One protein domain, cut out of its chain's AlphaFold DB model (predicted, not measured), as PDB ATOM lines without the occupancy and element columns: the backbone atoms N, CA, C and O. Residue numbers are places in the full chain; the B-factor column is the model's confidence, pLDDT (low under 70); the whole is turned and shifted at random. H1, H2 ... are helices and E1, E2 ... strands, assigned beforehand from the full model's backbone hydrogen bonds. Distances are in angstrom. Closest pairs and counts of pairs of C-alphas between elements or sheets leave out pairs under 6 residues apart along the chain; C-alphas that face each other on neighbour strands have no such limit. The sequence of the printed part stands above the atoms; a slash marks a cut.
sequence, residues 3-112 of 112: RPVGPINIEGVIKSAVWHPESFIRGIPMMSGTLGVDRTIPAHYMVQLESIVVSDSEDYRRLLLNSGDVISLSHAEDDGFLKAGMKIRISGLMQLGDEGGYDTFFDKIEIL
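AT A GLANCE: This is residues 3 to 112 of the 112 residues of an uncharacterized protein of Okeania sp. SIO2C9 (UniProt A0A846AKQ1). Picture a small barrel, nearly closed, made by five strands that go round as E5, E4, E1, E6 and E7, of which E4, E1 and E6 bend, with a gap in pairing between E7 and E5; helix H2 covers one end. On the outside E8 pairs with E6, and an arm made of the short strand pair E2 and E3 with the tiny helix H1 at its far end lengthens the whole and folds back to the tip of the E6 and E7 hairpin. The printed part has 110 residues, with two named helices and eight named strands in the order E1, E2, H1, E3, E4, H2, E5, E6, E7, E8, and its class is mixed, helices and strands. The six strands of the main sheet form a branched sheet in which each neighbour pair is antiparallel, and E2 and E3 form a second, antiparallel sheet. The whole is compact, with a radius of gyration of the C-alphas of 14.4 A, and spans 45 by 33 by 20 A.

HOW THE PARTS SIT: Start at E6, residues 87 to 98, the strand of the strongly twisted branched sheet that has three neighbours. On one side of it, beside residues 87 to 95, you find E1, residues 5 to 20, with N 10 and O 90 at 2.9 A. On the other side are E7, residues 101 to 105, and E8, residues 108 to 111. E6 and E7 are a hairpin, with N 96 and O 103 at 2.9 A; E6 and E8 have N 89 and O 110 at 2.8 A. The pairing is staggered: E8 is beside residues 88 to 91 of E6, E7 beside 93 to 98. Now go to the other side of E1, where E4, residues 44 to 54, is antiparallel to it, with N 18 and O 46 at 3.0 A. E1 lies on one side of E4, and on the other side, beside residues 44 to 48, is the edge strand E5, residues 70 to 74, antiparallel to E4, with N 47 and O 71 at 2.9 A. E5 and E7 are not neighbour strands, yet their closest C-alphas, of Ser 72 and Thr 104, are 6.1 A apart. H2, residues 57 to 67, is on this sheet; its closest C-alphas to E1 are those of Asp 59 and Val 5, at 5.6 A. Look next at E2, residues 23 to 25, and E3, residues 39 to 41, where N 25 and O 39 are 2.8 A apart; E2 is apart from E4 and E6. H1, residues 33 to 36, only grazes the branched sheet, and the closest C-alphas of H1 and E6 are those of Gly 33 and Asp 98, at 6.5 A. Every O i to N i+4 pair of H2 is within hydrogen-bond range; H1 is too short for such a pair, and its one O i to N i+3 pair is within range.

IN THESE COORDINATES: Find C-alpha 5 at (46.471, 34.792, -6.266); from there E1 runs 23.2 A to C-alpha 20 and bends by 111 degrees at residue 13. E6 runs 30.3 A and bends by 69 degrees at residue 91. E4 runs 22.1 A and bends by 99 degrees at residue 51; E3 runs on into it across a break of 2 residues. H2 begins at C-alpha 57, (46.355, 41.680, 2.577), and measures 15.4 A. E7 is 13.5 A long, E5 13.1 A, E8 10.2 A, E2 6.6 A, E3 6.5 A and H1 5.7 A. E8 ends at C-alpha 111, (35.208, 54.299, -11.708).

THE WHOLE: The two C-alphas farthest apart are those of Met 30 and Leu 112, 46.4 A. The printed part has no cut and ends at the chain's last residue. The link from E5 to E6, residues 75 to 86, is long. The mean pLDDT of the printed part is 86.7; residues 65 to 67 and residue 100 are under 70.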
ATOM      1  N   ARG A   3      51.061  29.312  -7.631       73.50
ATOM      2  CA  ARG A   3      49.719  29.275  -7.039       73.50
ATOM      3  C   ARG A   3      48.923  30.500  -7.512       73.50
ATOM      4  O   ARG A   3      49.508  31.584  -7.534       73.50
ATOM      5  N   PRO A   4      47.631  30.342  -7.854       79.44
ATOM      6  CA  PRO A   4      46.774  31.480  -8.147       79.44
ATOM      7  C   PRO A   4      46.725  32.430  -6.952       79.44
ATOM      8  O   PRO A   4      46.749  31.990  -5.800       79.44
ATOM      9  N   VAL A   5      46.655  33.721  -7.246       85.06
ATOM     10  CA  VAL A   5      46.471  34.792  -6.266       85.06
ATOM     11  C   VAL A   5      45.057  35.337  -6.415       85.06
ATOM     12  O   VAL A   5      44.649  35.608  -7.540       85.06
ATOM     13  N   GLY A   6      44.333  35.530  -5.311       84.62
ATOM     14  CA  GLY A   6      42.964  36.056  -5.310       84.62
ATOM     15  C   GLY A   6      41.866  34.981  -5.327       84.62
ATOM     16  O   GLY A   6      42.164  33.790  -5.201       84.62
ATOM     17  N   PRO A   7      40.586  35.373  -5.459       88.38
ATOM     18  CA  PRO A   7      40.099  36.702  -5.842       88.38
ATOM     19  C   PRO A   7      40.238  37.754  -4.731       88.38
ATOM     20  O   PRO A   7      39.876  37.502  -3.584       88.38
ATOM     21  N   ILE A   8      40.707  38.956  -5.076       89.44
ATOM     22  CA  ILE A   8      40.788  40.104  -4.158       89.44
ATOM     23  C   ILE A   8      40.116  41.347  -4.734       89.44
ATOM     24  O   ILE A   8      40.082  41.555  -5.944       89.44
ATOM     25  N   ASN A   9      39.604  42.205  -3.853       90.75
ATOM     26  CA  ASN A   9      39.086  43.512  -4.238       90.75
ATOM     27  C   ASN A   9      40.134  44.578  -3.926       90.75
ATOM     28  O   ASN A   9      40.644  44.645  -2.802       90.75
ATOM     29  N   ILE A  10      40.438  45.401  -4.926       90.12
ATOM     30  CA  ILE A  10      41.445  46.456  -4.846       90.12
ATOM     31  C   ILE A  10      40.794  47.782  -5.203       90.12
ATOM     32  O   ILE A  10      40.097  47.896  -6.207       90.12
ATOM     33  N   GLU A  11      41.062  48.804  -4.407       91.62
ATOM     34  CA  GLU A  11      40.764  50.191  -4.738       91.62
ATOM     35  C   GLU A  11      42.063  50.977  -4.803       91.62
ATOM     36  O   GLU A  11      42.969  50.747  -4.006       91.62
ATOM     37  N   GLY A  12      42.163  51.926  -5.723       91.00
ATOM     38  CA  GLY A  12      43.356  52.754  -5.846       91.00
ATOM     39  C   GLY A  12      43.149  53.912  -6.801       91.00
ATOM     40  O   GLY A  12      42.127  54.010  -7.483       91.00
ATOM     41  N   VAL A  13      44.129  54.805  -6.840       92.75
ATOM     42  CA  VAL A  13      44.200  55.879  -7.832       92.75
ATOM     43  C   VAL A  13      45.169  55.450  -8.924       92.75
ATOM     44  O   VAL A  13      46.248  54.945  -8.635       92.75
ATOM     45  N   ILE A  14      44.793  55.623 -10.186       93.38
ATOM     46  CA  ILE A  14      45.669  55.321 -11.316       93.38
ATOM     47  C   ILE A  14      46.781  56.365 -11.351       93.38
ATOM     48  O   ILE A  14      46.539  57.532 -11.643       93.38
ATOM     49  N   LYS A  15      48.017  55.943 -11.107       93.50
ATOM     50  CA  LYS A  15      49.205  56.782 -11.271       93.50
ATOM     51  C   LYS A  15      49.591  56.913 -12.740       93.50
ATOM     52  O   LYS A  15      49.901  57.999 -13.222       93.50
ATOM     53  N   SER A  16      49.578  55.794 -13.458       93.25
ATOM     54  CA  SER A  16      49.815  55.746 -14.901       93.25
ATOM     55  C   SER A  16      48.995  54.629 -15.533       93.25
ATOM     56  O   SER A  16      48.730  53.614 -14.892       93.25
ATOM     57  N   ALA A  17      48.572  54.839 -16.775       93.56
ATOM     58  CA  ALA A  17      47.889  53.843 -17.588       93.56
ATOM     59  C   ALA A  17      48.471  53.905 -18.999       93.56
ATOM     60  O   ALA A  17      48.545  54.986 -19.587       93.56
ATOM     61  N   VAL A  18      48.896  52.758 -19.518       94.38
ATOM     62  CA  VAL A  18      49.384  52.608 -20.892       94.38
ATOM     63  C   VAL A  18      48.596  51.487 -21.545       94.38
ATOM     64  O   VAL A  18      48.540  50.382 -21.010       94.38
ATOM     65  N   TRP A  19      47.964  51.773 -22.678       95.31
ATOM     66  CA  TRP A  19      47.281  50.750 -23.455       95.31
ATOM     67  C   TRP A  19      48.270  49.999 -24.345       95.31
ATOM     68  O   TRP A  19      49.140  50.606 -24.972       95.31
ATOM     69  N   HIS A  20      48.113  48.681 -24.418       93.69
ATOM     70  CA  HIS A  20      48.877  47.813 -25.299       93.69
ATOM     71  C   HIS A  20      47.935  47.060 -26.246       93.69
ATOM     72  O   HIS A  20      46.983  46.429 -25.776       93.69
ATOM     73  N   PRO A  21      48.205  47.084 -27.567       94.62
ATOM     74  CA  PRO A  21      47.420  46.324 -28.526       94.62
ATOM     75  C   PRO A  21      47.625  44.822 -28.350       94.62
ATOM     76  O   PRO A  21      48.633  44.368 -27.801       94.62
ATOM     77  N   GLU A  22      46.680  44.055 -28.894       93.38
ATOM     78  CA  GLU A  22      46.833  42.611 -29.031       93.38
ATOM     79  C   GLU A  22      48.141  42.279 -29.761       93.38
ATOM     80  O   GLU A  22      48.503  42.907 -30.762       93.38
ATOM     81  N   SER A  23      48.862  41.283 -29.253       92.38
ATOM     82  CA  SER A  23      50.118  40.834 -29.845       92.38
ATOM     83  C   SER A  23      50.205  39.317 -29.877       92.38
ATOM     84  O   SER A  23      49.686  38.621 -29.009       92.38
ATOM     85  N   PHE A  24      50.881  38.794 -30.895       92.00
ATOM     86  CA  PHE A  24      51.118  37.366 -31.045       92.00
ATOM     87  C   PHE A  24      52.577  37.038 -30.737       92.00
ATOM     88  O   PHE A  24      53.495  37.636 -31.304       92.00
ATOM     89  N   ILE A  25      52.786  36.057 -29.864       88.81
ATOM     90  CA  ILE A  25      54.098  35.561 -29.465       88.81
ATOM     91  C   ILE A  25      54.209  34.109 -29.906       88.81
ATOM     92  O   ILE A  25      53.387  33.268 -29.545       88.81
ATOM     93  N   ARG A  26      55.260  33.808 -30.671       90.50
ATOM     94  CA  ARG A  26      55.580  32.430 -31.040       90.50
ATOM     95  C   ARG A  26      56.149  31.676 -29.847       90.50
ATOM     96  O   ARG A  26      57.011  32.200 -29.140       90.50
ATOM     97  N   GLY A  27      55.703  30.441 -29.675       88.75
ATOM     98  CA  GLY A  27      56.262  29.509 -28.714       88.75
ATOM     99  C   GLY A  27      57.718  29.205 -29.042       88.75
ATOM    100  O   GLY A  27      58.131  29.160 -30.204       88.75
ATOM    101  N   ILE A  28      58.512  28.993 -28.002       87.81
ATOM    102  CA  ILE A  28      59.900  28.569 -28.101       87.81
ATOM    103  C   ILE A  28      59.907  27.039 -28.001       87.81
ATOM    104  O   ILE A  28      59.602  26.499 -26.933       87.81
ATOM    105  N   PRO A  29      60.254  26.311 -29.079       87.56
ATOM    106  CA  PRO A  29      60.288  24.856 -29.048       87.56
ATOM    107  C   PRO A  29      61.163  24.336 -27.905       87.56
ATOM    108  O   PRO A  29      62.219  24.897 -27.619       87.56
ATOM    109  N   MET A  30      60.738  23.229 -27.292       87.94
ATOM    110  CA  MET A  30      61.387  22.584 -26.136       87.94
ATOM    111  C   MET A  30      61.275  23.336 -24.799       87.94
ATOM    112  O   MET A  30      61.764  22.824 -23.793       87.94
ATOM    113  N   MET A  31      60.596  24.486 -24.747       84.88
ATOM    114  CA  MET A  31      60.182  25.098 -23.479       84.88
ATOM    115  C   MET A  31      58.866  24.482 -22.985       84.88
ATOM    116  O   MET A  31      58.016  24.083 -23.781       84.88
ATOM    117  N   SER A  32      58.695  24.385 -21.664       77.81
ATOM    118  CA  SER A  32      57.437  23.965 -21.035       77.81
ATOM    119  C   SER A  32      56.479  25.144 -20.838       77.81
ATOM    120  O   SER A  32      56.875  26.305 -20.948       77.81
ATOM    121  N   GLY A  33      55.219  24.840 -20.515       79.19
ATOM    122  CA  GLY A  33      54.210  25.851 -20.192       79.19
ATOM    123  C   GLY A  33      53.843  26.732 -21.384       79.19
ATOM    124  O   GLY A  33      54.036  26.353 -22.543       79.19
ATOM    125  N   THR A  34      53.325  27.926 -21.108       80.38
ATOM    126  CA  THR A  34      52.930  28.881 -22.152       80.38
ATOM    127  C   THR A  34      54.120  29.395 -22.975       80.38
ATOM    128  O   THR A  34      53.925  29.848 -24.101       80.38
ATOM    129  N   LEU A  35      55.370  29.288 -22.496       83.50
ATOM    130  CA  LEU A  35      56.560  29.587 -23.317       83.50
ATOM    131  C   LEU A  35      56.740  28.623 -24.483       83.50
ATOM    132  O   LEU A  35      57.313  29.025 -25.490       83.50
ATOM    133  N   GLY A  36      56.282  27.377 -24.357       85.94
ATOM    134  CA  GLY A  36      56.429  26.356 -25.393       85.94
ATOM    135  C   GLY A  36      55.414  26.450 -26.529       85.94
ATOM    136  O   GLY A  36      55.579  25.780 -27.547       85.94
ATOM    137  N   VAL A  37      54.362  27.253 -26.360       86.69
ATOM    138  CA  VAL A  37      53.200  27.286 -27.252       86.69
ATOM    139  C   VAL A  37      53.019  28.693 -27.810       86.69
ATOM    140  O   VAL A  37      53.215  29.688 -27.112       86.69
ATOM    141  N   ASP A  38      52.650  28.765 -29.085       90.69
ATOM    142  CA  ASP A  38      52.185  30.000 -29.709       90.69
ATOM    143  C   ASP A  38      50.997  30.569 -28.928       90.69
ATOM    144  O   ASP A  38      50.062  29.843 -28.583       90.69
ATOM    145  N   ARG A  39      51.011  31.872 -28.660       87.94
ATOM    146  CA  ARG A  39      49.934  32.519 -27.910       87.94
ATOM    147  C   ARG A  39      49.677  33.939 -28.365       87.94
ATOM    148  O   ARG A  39      50.574  34.646 -28.821       87.94
ATOM    149  N   THR A  40      48.443  34.358 -28.153       89.06
ATOM    150  CA  THR A  40      48.007  35.736 -28.335       89.06
ATOM    151  C   THR A  40      47.851  36.372 -26.964       89.06
ATOM    152  O   THR A  40      47.134  35.842 -26.118       89.06
ATOM    153  N   ILE A  41      48.524  37.497 -26.742       87.94
ATOM    154  CA  ILE A  41      48.274  38.369 -25.598       87.94
ATOM    155  C   ILE A  41      47.186  39.355 -26.032       87.94
ATOM    156  O   ILE A  41      47.452  40.145 -26.942       87.94
ATOM    157  N   PRO A  42      45.987  39.325 -25.423       90.44
ATOM    158  CA  PRO A  42      44.897  40.224 -25.786       90.44
ATOM    159  C   PRO A  42      45.258  41.683 -25.482       90.44
ATOM    160  O   PRO A  42      46.135  41.965 -24.661       90.44
ATOM    161  N   ALA A  43      44.559  42.616 -26.126       93.88
ATOM    162  CA  ALA A  43      44.693  44.036 -25.817       93.88
ATOM    163  C   ALA A  43      44.342  44.320 -24.346       93.88
ATOM    164  O   ALA A  43      43.381  43.769 -23.793       93.88
ATOM    165  N   HIS A  44      45.151  45.154 -23.695       93.44
ATOM    166  CA  HIS A  44      45.022  45.430 -22.268       93.44
ATOM    167  C   HIS A  44      45.642  46.772 -21.881       93.44
ATOM    168  O   HIS A  44      46.568  47.269 -22.521       93.44
ATOM    169  N   TYR A  45      45.168  47.334 -20.774       92.94
ATOM    170  CA  TYR A  45      45.831  48.428 -20.079       92.94
ATOM    171  C   TYR A  45      46.838  47.884 -19.068       92.94
ATOM    172  O   TYR A  45      46.488  47.073 -18.215       92.94
ATOM    173  N   MET A  46      48.069  48.384 -19.101       92.12
ATOM    174  CA  MET A  46      48.990  48.296 -17.974       92.12
ATOM    175  C   MET A  46      48.770  49.508 -17.078       92.12
ATOM    176  O   MET A  46      49.088  50.638 -17.460       92.12
ATOM    177  N   VAL A  47      48.199  49.279 -15.896       92.00
ATOM    178  CA  VAL A  47      47.927  50.339 -14.922       92.00
ATOM    179  C   VAL A  47      48.837  50.215 -13.716       92.00
ATOM    180  O   VAL A  47      48.979  49.142 -13.139       92.00
ATOM    181  N   GLN A  48      49.427  51.333 -13.310       91.50
ATOM    182  CA  GLN A  48      50.085  51.448 -12.019       91.50
ATOM    183  C   GLN A  48      49.143  52.150 -11.051       91.50
ATOM    184  O   GLN A  48      48.688  53.260 -11.339       91.50
ATOM    185  N   LEU A  49      48.870  51.529  -9.906       89.31
ATOM    186  CA  LEU A  49      48.016  52.107  -8.871       89.31
ATOM    187  C   LEU A  49      48.845  52.749  -7.750       89.31
ATOM    188  O   LEU A  49      49.945  52.309  -7.425       89.31
ATOM    189  N   GLU A  50      48.292  53.789  -7.137       88.06
ATOM    190  CA  GLU A  50      48.768  54.407  -5.901       88.06
ATOM    191  C   GLU A  50      47.637  54.487  -4.864       88.06
ATOM    192  O   GLU A  50      46.460  54.312  -5.189       88.06
ATOM    193  N   SER A  51      47.997  54.727  -3.597       85.94
ATOM    194  CA  SER A  51      47.045  54.814  -2.473       85.94
ATOM    195  C   SER A  51      46.096  53.610  -2.384       85.94
ATOM    196  O   SER A  51      44.882  53.761  -2.250       85.94
ATOM    197  N   ILE A  52      46.671  52.411  -2.481       85.31
ATOM    198  CA  ILE A  52      45.918  51.171  -2.648       85.31
ATOM    199  C   ILE A  52      45.266  50.732  -1.331       85.31
ATOM    200  O   ILE A  52      45.921  50.650  -0.290       85.31
ATOM    201  N   VAL A  53      43.976  50.409  -1.400       85.69
ATOM    202  CA  VAL A  53      43.188  49.812  -0.321       85.69
ATOM    203  C   VAL A  53      42.764  48.420  -0.770       85.69
ATOM    204  O   VAL A  53      42.164  48.258  -1.830       85.69
ATOM    205  N   VAL A  54      43.080  47.406   0.036       86.00
ATOM    206  CA  VAL A  54      42.734  46.010  -0.253       86.00
ATOM    207  C   VAL A  54      41.905  45.397   0.856       86.00
ATOM    208  O   VAL A  54      42.119  45.683   2.034       86.00
ATOM    209  N   SER A  55      40.975  44.525   0.469       78.00
ATOM    210  CA  SER A  55      40.187  43.743   1.423       78.00
ATOM    211  C   SER A  55      40.974  42.577   2.028       78.00
ATOM    212  O   SER A  55      40.749  42.246   3.187       78.00
ATOM    213  N   ASP A  56      41.898  41.975   1.267       77.19
ATOM    214  CA  ASP A  56      42.725  40.843   1.706       77.19
ATOM    215  C   ASP A  56      44.219  41.131   1.495       77.19
ATOM    216  O   ASP A  56      44.691  41.333   0.373       77.19
ATOM    217  N   SER A  57      44.969  41.204   2.596       73.62
ATOM    218  CA  SER A  57      46.355  41.680   2.577       73.62
ATOM    219  C   SER A  57      47.393  40.613   2.210       73.62
ATOM    220  O   SER A  57      48.489  40.976   1.781       73.62
ATOM    221  N   GLU A  58      47.092  39.318   2.367       77.88
ATOM    222  CA  GLU A  58      48.059  38.252   2.066       77.88
ATOM    223  C   GLU A  58      48.125  37.971   0.568       77.88
ATOM    224  O   GLU A  58      49.218  37.922  -0.003       77.88
ATOM    225  N   ASP A  59      46.971  37.849  -0.089       77.81
ATOM    226  CA  ASP A  59      46.933  37.666  -1.538       77.81
ATOM    227  C   ASP A  59      47.387  38.924  -2.276       77.81
ATOM    228  O   ASP A  59      48.143  38.833  -3.241       77.81
ATOM    229  N   TYR A  60      47.077  40.114  -1.758       76.81
ATOM    230  CA  TYR A  60      47.621  41.345  -2.325       76.81
ATOM    231  C   TYR A  60      49.158  41.392  -2.286       76.81
ATOM    232  O   TYR A  60      49.800  41.749  -3.274       76.81
ATOM    233  N   ARG A  61      49.782  40.954  -1.183       76.38
ATOM    234  CA  ARG A  61      51.248  40.843  -1.108       76.38
ATOM    235  C   ARG A  61      51.816  39.878  -2.147       76.38
ATOM    236  O   ARG A  61      52.886  40.145  -2.686       76.38
ATOM    237  N   ARG A  62      51.126  38.772  -2.438       74.19
ATOM    238  CA  ARG A  62      51.550  37.828  -3.488       74.19
ATOM    239  C   ARG A  62      51.434  38.439  -4.880       74.19
ATOM    240  O   ARG A  62      52.336  38.245  -5.688       74.19
ATOM    241  N   LEU A  63      50.380  39.213  -5.133       78.25
ATOM    242  CA  LEU A  63      50.199  39.927  -6.396       78.25
ATOM    243  C   LEU A  63      51.352  40.909  -6.647       78.25
ATOM    244  O   LEU A  63      51.936  40.921  -7.733       78.25
ATOM    245  N   LEU A  64      51.731  41.669  -5.616       73.00
ATOM    246  CA  LEU A  64      52.863  42.596  -5.681       73.00
ATOM    247  C   LEU A  64      54.202  41.886  -5.935       73.00
ATOM    248  O   LEU A  64      55.043  42.404  -6.660       73.00
ATOM    249  N   LEU A  65      54.415  40.698  -5.363       65.44
ATOM    250  CA  LEU A  65      55.641  39.925  -5.594       65.44
ATOM    251  C   LEU A  65      55.741  39.379  -7.025       65.44
ATOM    252  O   LEU A  65      56.848  39.246  -7.540       65.44
ATOM    253  N   ASN A  66      54.608  39.070  -7.654       65.19
ATOM    254  CA  ASN A  66      54.561  38.538  -9.014       65.19
ATOM    255  C   ASN A  66      54.696  39.630 -10.089       65.19
ATOM    256  O   ASN A  66      55.363  39.423 -11.098       65.19
ATOM    257  N   SER A  67      54.071  40.789  -9.879       65.06
ATOM    258  CA  SER A  67      53.838  41.802 -10.932       65.06
ATOM    259  C   SER A  67      54.341  43.205 -10.578       65.06
ATOM    260  O   SER A  67      54.294  44.111 -11.409       65.06
ATOM    261  N   GLY A  68      54.807  43.412  -9.344       72.00
ATOM    262  CA  GLY A  68      55.029  44.747  -8.796       72.00
ATOM    263  C   GLY A  68      53.717  45.517  -8.626       72.00
ATOM    264  O   GLY A  68      52.662  44.926  -8.406       72.00
ATOM    265  N   ASP A  69      53.784  46.843  -8.763       73.75
ATOM    266  CA  ASP A  69      52.622  47.742  -8.661       73.75
ATOM    267  C   ASP A  69      51.825  47.871  -9.977       73.75
ATOM    268  O   ASP A  69      50.953  48.737 -10.085       73.75
ATOM    269  N   VAL A  70      52.154  47.072 -11.001       85.25
ATOM    270  CA  VAL A  70      51.536  47.140 -12.333       85.25
ATOM    271  C   VAL A  70      50.541  45.999 -12.506       85.25
ATOM    272  O   VAL A  70      50.883  44.829 -12.347       85.25
ATOM    273  N   ILE A  71      49.308  46.340 -12.870       87.88
ATOM    274  CA  ILE A  71      48.216  45.397 -13.108       87.88
ATOM    275  C   ILE A  71      47.843  45.455 -14.589       87.88
ATOM    276  O   ILE A  71      47.663  46.539 -15.145       87.88
ATOM    277  N   SER A  72      47.721  44.288 -15.219       89.81
ATOM    278  CA  SER A  72      47.179  44.169 -16.572       89.81
ATOM    279  C   SER A  72      45.658  44.051 -16.510       89.81
ATOM    280  O   SER A  72      45.130  43.171 -15.831       89.81
ATOM    281  N   LEU A  73      44.950  44.945 -17.196       91.12
ATOM    282  CA  LEU A  73      43.492  44.984 -17.263       91.12
ATOM    283  C   LEU A  73      43.047  44.844 -18.719       91.12
ATOM    284  O   LEU A  73      43.183  45.782 -19.504       91.12
ATOM    285  N   SER A  74      42.529  43.669 -19.077       91.56
ATOM    286  CA  SER A  74      42.011  43.364 -20.415       91.56
ATOM    287  C   SER A  74      40.989  44.402 -20.882       91.56
ATOM    288  O   SER A  74      39.983  44.626 -20.208       91.56
ATOM    289  N   HIS A  75      41.242  45.014 -22.042       91.69
ATOM    290  CA  HIS A  75      40.358  46.002 -22.661       91.69
ATOM    291  C   HIS A  75      40.667  46.131 -24.157       91.69
ATOM    292  O   HIS A  75      41.813  46.353 -24.545       91.69
ATOM    293  N   ALA A  76      39.644  45.970 -24.997       90.94
ATOM    294  CA  ALA A  76      39.825  45.717 -26.428       90.94
ATOM    295  C   ALA A  76      40.307  46.932 -27.242       90.94
ATOM    296  O   ALA A  76      40.942  46.749 -28.279       90.94
ATOM    297  N   GLU A  77      40.016  48.155 -26.795       91.19
ATOM    298  CA  GLU A  77      40.193  49.381 -27.586       91.19
ATOM    299  C   GLU A  77      40.966  50.447 -26.805       91.19
ATOM    300  O   GLU A  77      40.779  50.580 -25.604       91.19
ATOM    301  N   ASP A  78      41.792  51.262 -27.465       92.75
ATOM    302  CA  ASP A  78      42.383  52.447 -26.822       92.75
ATOM    303  C   ASP A  78      41.406  53.636 -26.856       92.75
ATOM    304  O   ASP A  78      41.601  54.629 -27.559       92.75
ATOM    305  N   ASP A  79      40.296  53.511 -26.134       91.19
ATOM    306  CA  ASP A  79      39.245  54.534 -26.017       91.19
ATOM    307  C   ASP A  79      39.518  55.547 -24.885       91.19
ATOM    308  O   ASP A  79      38.764  56.502 -24.669       91.19
ATOM    309  N   GLY A  80      40.619  55.356 -24.157       89.31
ATOM    310  CA  GLY A  80      40.959  56.135 -22.978       89.31
ATOM    311  C   GLY A  80      40.044  55.848 -21.789       89.31
ATOM    312  O   GLY A  80      39.844  56.746 -20.967       89.31
ATOM    313  N   PHE A  81      39.491  54.635 -21.684       91.44
ATOM    314  CA  PHE A  81      38.665  54.202 -20.556       91.44
ATOM    315  C   PHE A  81      39.373  54.381 -19.203       91.44
ATOM    316  O   PHE A  81      38.752  54.822 -18.237       91.44
ATOM    317  N   LEU A  82      40.686  54.116 -19.146       92.25
ATOM    318  CA  LEU A  82      41.519  54.294 -17.952       92.25
ATOM    319  C   LEU A  82      42.569  55.387 -18.168       92.25
ATOM    320  O   LEU A  82      43.340  55.349 -19.125       92.25
ATOM    321  N   LYS A  83      42.629  56.358 -17.250       92.94
ATOM    322  CA  LYS A  83      43.585  57.476 -17.288       92.94
ATOM    323  C   LYS A  83      44.192  57.738 -15.917       92.94
ATOM    324  O   LYS A  83      43.566  57.493 -14.887       92.94
ATOM    325  N   ALA A  84      45.397  58.302 -15.917       92.81
ATOM    326  CA  ALA A  84      46.036  58.782 -14.698       92.81
ATOM    327  C   ALA A  84      45.131  59.775 -13.941       92.81
ATOM    328  O   ALA A  84      44.452  60.605 -14.548       92.81
ATOM    329  N   GLY A  85      45.124  59.676 -12.613       92.56
ATOM    330  CA  GLY A  85      44.291  60.451 -11.697       92.56
ATOM    331  C   GLY A  85      42.899  59.867 -11.433       92.56
ATOM    332  O   GLY A  85      42.232  60.326 -10.509       92.56
ATOM    333  N   MET A  86      42.449  58.857 -12.188       94.12
ATOM    334  CA  MET A  86      41.159  58.213 -11.923       94.12
ATOM    335  C   MET A  86      41.233  57.346 -10.672       94.12
ATOM    336  O   MET A  86      42.171  56.567 -10.503       94.12
ATOM    337  N   LYS A  87      40.219  57.437  -9.813       93.88
ATOM    338  CA  LYS A  87      40.035  56.482  -8.727       93.88
ATOM    339  C   LYS A  87      39.217  55.310  -9.253       93.88
ATOM    340  O   LYS A  87      38.147  55.513  -9.819       93.88
ATOM    341  N   ILE A  88      39.724  54.095  -9.079       93.81
ATOM    342  CA  ILE A  88      39.050  52.884  -9.547       93.81
ATOM    343  C   ILE A  88      38.931  51.846  -8.439       93.81
ATOM    344  O   ILE A  88      39.723  51.816  -7.493       93.81
ATOM    345  N   ARG A  89      37.950  50.962  -8.599       92.44
ATOM    346  CA  ARG A  89      37.808  49.716  -7.855       92.44
ATOM    347  C   ARG A  89      37.818  48.551  -8.832       92.44
ATOM    348  O   ARG A  89      37.023  48.514  -9.765       92.44
ATOM    349  N   ILE A  90      38.688  47.585  -8.581       92.25
ATOM    350  CA  ILE A  90      38.768  46.322  -9.308       92.25
ATOM    351  C   ILE A  90      38.231  45.240  -8.376       92.25
ATOM    352  O   ILE A  90      38.732  45.071  -7.263       92.25
ATOM    353  N   SER A  91      37.190  44.533  -8.812       92.44
ATOM    354  CA  SER A  91      36.588  43.452  -8.025       92.44
ATOM    355  C   SER A  91      36.984  42.088  -8.572       92.44
ATOM    356  O   SER A  91      37.053  41.910  -9.789       92.44
ATOM    357  N   GLY A  92      37.211  41.131  -7.672       90.38
ATOM    358  CA  GLY A  92      37.500  39.746  -8.042       90.38
ATOM    359  C   GLY A  92      38.828  39.556  -8.771       90.38
ATOM    360  O   GLY A  92      38.957  38.647  -9.583       90.38
ATOM    361  N   LEU A  93      39.813  40.422  -8.513       89.62
ATOM    362  CA  LEU A  93      41.111  40.355  -9.167       89.62
ATOM    363  C   LEU A  93      41.814  39.044  -8.810       89.62
ATOM    364  O   LEU A  93      42.060  38.756  -7.637       89.62
ATOM    365  N   MET A  94      42.154  38.276  -9.834       89.44
ATOM    366  CA  MET A  94      42.865  37.017  -9.750       89.44
ATOM    367  C   MET A  94      44.061  37.045 -10.691       89.44
ATOM    368  O   MET A  94      43.975  37.548 -11.808       89.44
ATOM    369  N   GLN A  95      45.170  36.464 -10.256       87.38
ATOM    370  CA  GLN A  95      46.348  36.307 -11.089       87.38
ATOM    371  C   GLN A  95      46.795  34.854 -11.134       87.38
ATOM    372  O   GLN A  95      46.894  34.181 -10.106       87.38
ATOM    373  N   LEU A  96      47.103  34.393 -12.338       85.56
ATOM    374  CA  LEU A  96      47.624  33.066 -12.630       85.56
ATOM    375  C   LEU A  96      48.947  33.234 -13.368       85.56
ATOM    376  O   LEU A  96      49.035  34.024 -14.297       85.56
ATOM    377  N   GLY A  97      49.985  32.519 -12.939       78.06
ATOM    378  CA  GLY A  97      51.313  32.635 -13.534       78.06
ATOM    379  C   GLY A  97      51.952  31.295 -13.849       78.06
ATOM    380  O   GLY A  97      51.856  30.336 -13.068       78.06
ATOM    381  N   ASP A  98      52.665  31.250 -14.967       77.06
ATOM    382  CA  ASP A  98      53.544  30.148 -15.344       77.06
ATOM    383  C   ASP A  98      54.869  30.664 -15.930       77.06
ATOM    384  O   ASP A  98      55.209  31.839 -15.785       77.06
ATOM    385  N   GLU A  99      55.662  29.780 -16.542       70.31
ATOM    386  CA  GLU A  99      56.971  30.150 -17.084       70.31
ATOM    387  C   GLU A  99      56.905  31.270 -18.140       70.31
ATOM    388  O   GLU A  99      57.905  31.945 -18.370       70.31
ATOM    389  N   GLY A 100      55.754  31.490 -18.781       66.38
ATOM    390  CA  GLY A 100      55.593  32.489 -19.828       66.38
ATOM    391  C   GLY A 100      54.981  33.809 -19.407       66.38
ATOM    392  O   GLY A 100      54.797  34.648 -20.288       66.38
ATOM    393  N   GLY A 101      54.698  34.016 -18.125       77.12
ATOM    394  CA  GLY A 101      54.201  35.284 -17.605       77.12
ATOM    395  C   GLY A 101      53.017  35.111 -16.668       77.12
ATOM    396  O   GLY A 101      52.777  34.027 -16.136       77.12
ATOM    397  N   TYR A 102      52.294  36.211 -16.465       79.50
ATOM    398  CA  TYR A 102      51.124  36.264 -15.601       79.50
ATOM    399  C   TYR A 102      49.907  36.727 -16.388       79.50
ATOM    400  O   TYR A 102      49.938  37.780 -17.023       79.50
ATOM    401  N   ASP A 103      48.825  35.973 -16.269       83.50
ATOM    402  CA  ASP A 103      47.502  36.353 -16.725       83.50
ATOM    403  C   ASP A 103      46.705  36.912 -15.552       83.50
ATOM    404  O   ASP A 103      46.757  36.404 -14.426       83.50
ATOM    405  N   THR A 104      45.971  37.983 -15.826       87.25
ATOM    406  CA  THR A 104      45.159  38.682 -14.835       87.25
ATOM    407  C   THR A 104      43.693  38.600 -15.237       87.25
ATOM    408  O   THR A 104      43.334  38.870 -16.379       87.25
ATOM    409  N   PHE A 105      42.847  38.234 -14.282       89.31
ATOM    410  CA  PHE A 105      41.406  38.090 -14.436       89.31
ATOM    411  C   PHE A 105      40.716  38.953 -13.388       89.31
ATOM    412  O   PHE A 105      41.231  39.119 -12.287       89.31
ATOM    413  N   PHE A 106      39.560  39.514 -13.708       92.25
ATOM    414  CA  PHE A 106      38.769  40.313 -12.778       92.25
ATOM    415  C   PHE A 106      37.298  40.228 -13.168       92.25
ATOM    416  O   PHE A 106      36.974  39.991 -14.331       92.25
ATOM    417  N   ASP A 107      36.408  40.452 -12.205       91.88
ATOM    418  CA  ASP A 107      34.966  40.425 -12.452       91.88
ATOM    419  C   ASP A 107      34.480  41.746 -13.051       91.88
ATOM    420  O   ASP A 107      33.654  41.768 -13.963       91.88
ATOM    421  N   LYS A 108      34.964  42.870 -12.509       92.38
ATOM    422  CA  LYS A 108      34.553  44.214 -12.937       92.38
ATOM    423  C   LYS A 108      35.542  45.303 -12.533       92.38
ATOM    424  O   LYS A 108      36.239  45.182 -11.522       92.38
ATOM    425  N   ILE A 109      35.512  46.397 -13.293       93.06
ATOM    426  CA  ILE A 109      36.171  47.668 -12.981       93.06
ATOM    427  C   ILE A 109      35.086  48.731 -12.789       93.06
ATOM    428  O   ILE A 109      34.201  48.880 -13.628       93.06
ATOM    429  N   GLU A 110      35.157  49.468 -11.686       93.56
ATOM    430  CA  GLU A 110      34.261  50.580 -11.361       93.56
ATOM    431  C   GLU A 110      35.081  51.870 -11.225       93.56
ATOM    432  O   GLU A 110      36.103  51.883 -10.537       93.56
ATOM    433  N   ILE A 111      34.632  52.954 -11.866       92.44
ATOM    434  CA  ILE A 111      35.208  54.299 -11.708       92.44
ATOM    435  C   ILE A 111      34.491  54.977 -10.532       92.44
ATOM    436  O   ILE A 111      33.259  54.961 -10.485       92.44
ATOM    437  N   LEU A 112      35.256  55.526  -9.583       89.50
ATOM    438  CA  LEU A 112      34.767  56.115  -8.327       89.50
ATOM    439  C   LEU A 112      34.793  57.646  -8.323       89.50
ATOM    440  O   LEU A 112      35.709  58.231  -8.944       89.50
TER     441      LEU A 112